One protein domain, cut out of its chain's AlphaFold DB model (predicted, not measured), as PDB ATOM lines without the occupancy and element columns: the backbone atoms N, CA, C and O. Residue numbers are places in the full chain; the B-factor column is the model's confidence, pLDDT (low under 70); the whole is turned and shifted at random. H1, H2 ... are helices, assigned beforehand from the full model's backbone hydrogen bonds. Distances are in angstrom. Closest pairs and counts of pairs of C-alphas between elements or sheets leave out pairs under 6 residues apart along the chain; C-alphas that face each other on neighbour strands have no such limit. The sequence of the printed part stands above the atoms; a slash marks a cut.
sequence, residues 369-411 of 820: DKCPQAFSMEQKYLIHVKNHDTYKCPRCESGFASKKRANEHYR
ATOM      1  N   ASP A 369     242.961 208.194 265.082       66.81
ATOM      2  CA  ASP A 369     241.638 208.154 264.441       66.81
ATOM      3  C   ASP A 369     241.527 207.047 263.371       66.81
ATOM      4  O   ASP A 369     240.434 206.617 263.008       66.81
ATOM      5  N   LYS A 370     242.670 206.546 262.869       64.19
ATOM      6  CA  LYS A 370     242.751 205.478 261.856       64.19
ATOM      7  C   LYS A 370     242.836 204.055 262.442       64.19
ATOM      8  O   LYS A 370     242.674 203.102 261.678       64.19
ATOM      9  N   CYS A 371     243.122 203.853 263.739       70.94
ATOM     10  CA  CYS A 371     243.084 202.522 264.381       70.94
ATOM     11  C   CYS A 371     243.098 202.585 265.928       70.94
ATOM     12  O   CYS A 371     243.610 203.551 266.480       70.94
ATOM     13  N   PRO A 372     242.632 201.546 266.660       65.56
ATOM     14  CA  PRO A 372     242.478 201.579 268.124       65.56
ATOM     15  C   PRO A 372     243.819 201.461 268.883       65.56
ATOM     16  O   PRO A 372     244.086 200.488 269.591       65.56
ATOM     17  N   GLN A 373     244.706 202.438 268.707       65.69
ATOM     18  CA  GLN A 373     245.994 202.550 269.385       65.69
ATOM     19  C   GLN A 373     246.139 203.933 270.024       65.69
ATOM     20  O   GLN A 373     246.012 204.956 269.353       65.69
ATOM     21  N   ALA A 374     246.463 203.932 271.316       72.38
ATOM     22  CA  ALA A 374     246.834 205.111 272.085       72.38
ATOM     23  C   ALA A 374     248.339 205.101 272.391       72.38
ATOM     24  O   ALA A 374     248.943 204.036 272.559       72.38
ATOM     25  N   PHE A 375     248.935 206.285 272.491       76.19
ATOM     26  CA  PHE A 375     250.361 206.505 272.711       76.19
ATOM     27  C   PHE A 375     250.575 207.556 273.804       76.19
ATOM     28  O   PHE A 375     249.906 208.587 273.823       76.19
ATOM     29  N   SER A 376     251.553 207.319 274.682       63.44
ATOM     30  CA  SER A 376     252.001 208.299 275.686       63.44
ATOM     31  C   SER A 376     252.987 209.340 275.149       63.44
ATOM     32  O   SER A 376     253.200 210.368 275.771       63.44
ATOM     33  N   MET A 377     253.587 209.104 273.975       65.31
ATOM     34  CA  MET A 377     254.602 209.995 273.399       65.31
ATOM     35  C   MET A 377     254.192 210.472 272.009       65.31
ATOM     36  O   MET A 377     254.078 209.658 271.087       65.31
ATOM     37  N   GLU A 378     254.094 211.788 271.834       62.03
ATOM     38  CA  GLU A 378     253.746 212.443 270.567       62.03
ATOM     39  C   GLU A 378     254.626 211.978 269.398       62.03
ATOM     40  O   GLU A 378     254.129 211.611 268.338       62.03
ATOM     41  N   GLN A 379     255.942 211.873 269.602       68.38
ATOM     42  CA  GLN A 379     256.867 211.404 268.562       68.38
ATOM     43  C   GLN A 379     256.551 209.975 268.081       68.38
ATOM     44  O   GLN A 379     256.717 209.672 266.900       68.38
ATOM     45  N   LYS A 380     256.062 209.091 268.967       68.62
ATOM     46  CA  LYS A 380     255.623 207.735 268.587       68.62
ATOM     47  C   LYS A 380     254.295 207.791 267.825       68.62
ATOM     48  O   LYS A 380     254.135 207.056 266.853       68.62
ATOM     49  N   TYR A 381     253.388 208.680 268.232       76.50
ATOM     50  CA  TYR A 381     252.112 208.930 267.564       76.50
ATOM     51  C   TYR A 381     252.288 209.488 266.141       76.50
ATOM     52  O   TYR A 381     251.757 208.916 265.194       76.50
ATOM     53  N   LEU A 382     253.104 210.526 265.953       73.44
ATOM     54  CA  LEU A 382     253.359 211.132 264.639       73.44
ATOM     55  C   LEU A 382     253.997 210.134 263.655       73.44
ATOM     56  O   LEU A 382     253.614 210.080 262.486       73.44
ATOM     57  N   ILE A 383     254.919 209.284 264.129       73.69
ATOM     58  CA  ILE A 383     255.471 208.174 263.333       73.69
ATOM     59  C   ILE A 383     254.382 207.137 263.005       73.69
ATOM     60  O   ILE A 383     254.303 206.662 261.874       73.69
ATOM     61  N   HIS A 384     253.523 206.794 263.967       76.50
ATOM     62  CA  HIS A 384     252.422 205.849 263.781       76.50
ATOM     63  C   HIS A 384     251.396 206.331 262.739       76.50
ATOM     64  O   HIS A 384     251.060 205.571 261.828       76.50
ATOM     65  N   VAL A 385     250.958 207.593 262.815       74.19
ATOM     66  CA  VAL A 385     250.036 208.203 261.841       74.19
ATOM     67  C   VAL A 385     250.676 208.255 260.456       74.19
ATOM     68  O   VAL A 385     250.077 207.772 259.499       74.19
ATOM     69  N   LYS A 386     251.928 208.723 260.339       74.00
ATOM     70  CA  LYS A 386     252.650 208.751 259.054       74.00
ATOM     71  C   LYS A 386     252.819 207.356 258.428       74.00
ATOM     72  O   LYS A 386     252.805 207.210 257.205       74.00
ATOM     73  N   ASN A 387     252.937 206.314 259.250       71.69
ATOM     74  CA  ASN A 387     253.026 204.941 258.762       71.69
ATOM     75  C   ASN A 387     251.708 204.416 258.168       71.69
ATOM     76  O   ASN A 387     251.783 203.545 257.302       71.69
ATOM     77  N   HIS A 388     250.529 204.920 258.573       70.62
ATOM     78  CA  HIS A 388     249.248 204.489 257.983       70.62
ATOM     79  C   HIS A 388     249.222 204.697 256.470       70.62
ATOM     80  O   HIS A 388     248.827 203.798 255.732       70.62
ATOM     81  N   ASP A 389     249.716 205.842 256.013       64.75
ATOM     82  CA  ASP A 389     249.715 206.194 254.594       64.75
ATOM     83  C   ASP A 389     250.889 205.535 253.834       64.75
ATOM     84  O   ASP A 389     250.891 205.495 252.605       64.75
ATOM     85  N   THR A 390     251.842 204.943 254.571       72.00
ATOM     86  CA  THR A 390     253.035 204.245 254.054       72.00
ATOM     87  C   THR A 390     252.800 202.745 253.802       72.00
ATOM     88  O   THR A 390     253.323 202.208 252.828       72.00
ATOM     89  N   TYR A 391     252.032 202.039 254.647       71.38
ATOM     90  CA  TYR A 391     251.768 200.597 254.477       71.38
ATOM     91  C   TYR A 391     250.293 200.314 254.177       71.38
ATOM     92  O   TYR A 391     249.534 199.868 255.042       71.38
ATOM     93  N   LYS A 392     249.896 200.546 252.924       74.62
ATOM     94  CA  LYS A 392     248.575 200.168 252.398       74.62
ATOM     95  C   LYS A 392     248.486 198.664 252.108       74.62
ATOM     96  O   LYS A 392     249.501 198.006 251.867       74.62
ATOM     97  N   CYS A 393     247.278 198.106 252.136       73.06
ATOM     98  CA  CYS A 393     247.024 196.751 251.646       73.06
ATOM     99  C   CYS A 393     247.101 196.718 250.098       73.06
ATOM    100  O   CYS A 393     246.588 197.626 249.453       73.06
ATOM    101  N   PRO A 394     247.690 195.685 249.458       66.81
ATOM    102  CA  PRO A 394     247.765 195.614 247.990       66.81
ATOM    103  C   PRO A 394     246.434 195.376 247.253       66.81
ATOM    104  O   PRO A 394     246.434 195.337 246.027       66.81
ATOM    105  N   ARG A 395     245.324 195.124 247.965       63.50
ATOM    106  CA  ARG A 395     244.030 194.712 247.373       63.50
ATOM    107  C   ARG A 395     242.811 195.480 247.909       63.50
ATOM    108  O   ARG A 395     241.697 195.278 247.438       63.50
ATOM    109  N   CYS A 396     243.019 196.386 248.858       69.00
ATOM    110  CA  CYS A 396     242.081 197.438 249.240       69.00
ATOM    111  C   CYS A 396     242.895 198.621 249.776       69.00
ATOM    112  O   CYS A 396     243.960 198.426 250.356       69.00
ATOM    113  N   GLU A 397     242.420 199.853 249.625       63.53
ATOM    114  CA  GLU A 397     243.244 201.038 249.920       63.53
ATOM    115  C   GLU A 397     243.437 201.332 251.422       63.53
ATOM    116  O   GLU A 397     243.985 202.368 251.801       63.53
ATOM    117  N   SER A 398     243.028 200.406 252.296       67.88
ATOM    118  CA  SER A 398     243.220 200.487 253.743       67.88
ATOM    119  C   SER A 398     244.703 200.655 254.105       67.88
ATOM    120  O   SER A 398     245.535 199.800 253.796       67.88
ATOM    121  N   GLY A 399     245.024 201.761 254.777       70.69
ATOM    122  CA  GLY A 399     246.358 202.082 255.289       70.69
ATOM    123  C   GLY A 399     246.571 201.606 256.728       70.69
ATOM    124  O   GLY A 399     245.684 201.765 257.566       70.69
ATOM    125  N   PHE A 400     247.748 201.060 257.046       75.25
ATOM    126  CA  PHE A 400     248.075 200.490 258.360       75.25
ATOM    127  C   PHE A 400     249.396 201.034 258.904       75.25
ATOM    128  O   PHE A 400     250.401 201.016 258.207       75.25
ATOM    129  N   ALA A 401     249.473 201.385 260.191       67.19
ATOM    130  CA  ALA A 401     250.720 201.851 260.820       67.19
ATOM    131  C   ALA A 401     251.903 200.845 260.844       67.19
ATOM    132  O   ALA A 401     252.938 201.116 261.458       67.19
ATOM    133  N   SER A 402     251.769 199.653 260.248       72.38
ATOM    134  CA  SER A 402     252.840 198.657 260.161       72.38
ATOM    135  C   SER A 402     252.596 197.624 259.061       72.38
ATOM    136  O   SER A 402     251.525 197.012 258.999       72.38
ATOM    137  N   LYS A 403     253.655 197.297 258.308       71.38
ATOM    138  CA  LYS A 403     253.715 196.171 257.356       71.38
ATOM    139  C   LYS A 403     253.261 194.828 257.955       71.38
ATOM    140  O   LYS A 403     252.725 193.996 257.229       71.38
ATOM    141  N   LYS A 404     253.420 194.608 259.274       73.06
ATOM    142  CA  LYS A 404     252.902 193.397 259.938       73.06
ATOM    143  C   LYS A 404     251.368 193.369 259.932       73.06
ATOM    144  O   LYS A 404     250.803 192.357 259.532       73.06
ATOM    145  N   ARG A 405     250.713 194.476 260.311       71.75
ATOM    146  CA  ARG A 405     249.243 194.580 260.329       71.75
ATOM    147  C   ARG A 405     248.637 194.617 258.927       71.75
ATOM    148  O   ARG A 405     247.601 193.999 258.732       71.75
ATOM    149  N   ALA A 406     249.295 195.241 257.948       73.88
ATOM    150  CA  ALA A 406     248.856 195.180 256.549       73.88
ATOM    151  C   ALA A 406     248.815 193.725 256.028       73.88
ATOM    152  O   ALA A 406     247.812 193.285 255.470       73.88
ATOM    153  N   ASN A 407     249.867 192.939 256.296       70.62
ATOM    154  CA  ASN A 407     249.919 191.516 255.940       70.62
ATOM    155  C   ASN A 407     248.908 190.655 256.723       70.62
ATOM    156  O   ASN A 407     248.397 189.671 256.196       70.62
ATOM    157  N   GLU A 408     248.638 190.996 257.981       72.38
ATOM    158  CA  GLU A 408     247.649 190.328 258.836       72.38
ATOM    159  C   GLU A 408     246.219 190.598 258.348       72.38
ATOM    160  O   GLU A 408     245.461 189.659 258.127       72.38
ATOM    161  N   HIS A 409     245.890 191.857 258.042       76.25
ATOM    162  CA  HIS A 409     244.639 192.245 257.396       76.25
ATOM    163  C   HIS A 409     244.446 191.540 256.045       76.25
ATOM    164  O   HIS A 409     243.395 190.944 255.819       76.25
ATOM    165  N   TYR A 410     245.464 191.529 255.175       70.62
ATOM    166  CA  TYR A 410     245.400 190.838 253.880       70.62
ATOM    167  C   TYR A 410     245.035 189.349 254.044       70.62
ATOM    168  O   TYR A 410     244.167 188.833 253.337       70.62
ATOM    169  N   ARG A 411     245.618 188.677 255.046       70.38
ATOM    170  CA  ARG A 411     245.328 187.271 255.396       70.38
ATOM    171  C   ARG A 411     243.959 187.034 256.048       70.38
ATOM    172  O   ARG A 411     243.530 185.888 256.138       70.38
TER     173      ARG A 411
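AT A GLANCE: This is residues 369 to 411 of the 820 residues of the protein "zinc finger protein 93-like" of Neodiprion lecontei (UniProt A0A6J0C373). Two separate helices lie toward opposite ends of an elongated body, H1 toward one and the shorter H2 toward the other, with a long looped link between them. Residues 369 to 377 lead out to one end, where H1 begins and heads back; the link, residues 391 to 402, swings out to the other end near Arg 395 and folds back to the middle near Ala 401 before H2 begins. The printed part has 43 residues with two named helices, H1 then H2, and no named strand, and its class is all helix. It is compact, with a radius of gyration of the C-alphas of 10.5 A, and spans 31 by 16 by 15 A.

HOW THE PARTS SIT: Look first at H1, residues 378 to 390, and then at H2, residues 403 to 411: the two are apart, with no C-alpha of the one within 8 A of the other. Between them you cross a long link of 12 residues, whose C-alphas lie 2 to 16 A from the mean of all C-alphas. In H2 every backbone O i to N i+4 pair is within hydrogen-bond range; in H1, 7 of 9 are.

IN THESE COORDINATES: Begin at C-alpha 369, at (241.638, 208.154, 264.441). Find C-alpha 378 at (253.746, 212.443, 270.567); from there H1 runs 18.4 A to C-alpha 390 at (253.035, 204.245, 254.054). H2 starts at Lys 403 and runs 12.4 A to C-alpha 411 at (245.328, 187.271, 255.396).

THE WHOLE: The two C-alphas farthest apart are those of Ser 376 and Arg 395, at 32.4 A. The printed part has no cut. In the B-factor column you find a mean pLDDT of 70.3 for the printed part; 16 residues are under 70, among them residues 376 to 380 and 394 to 398.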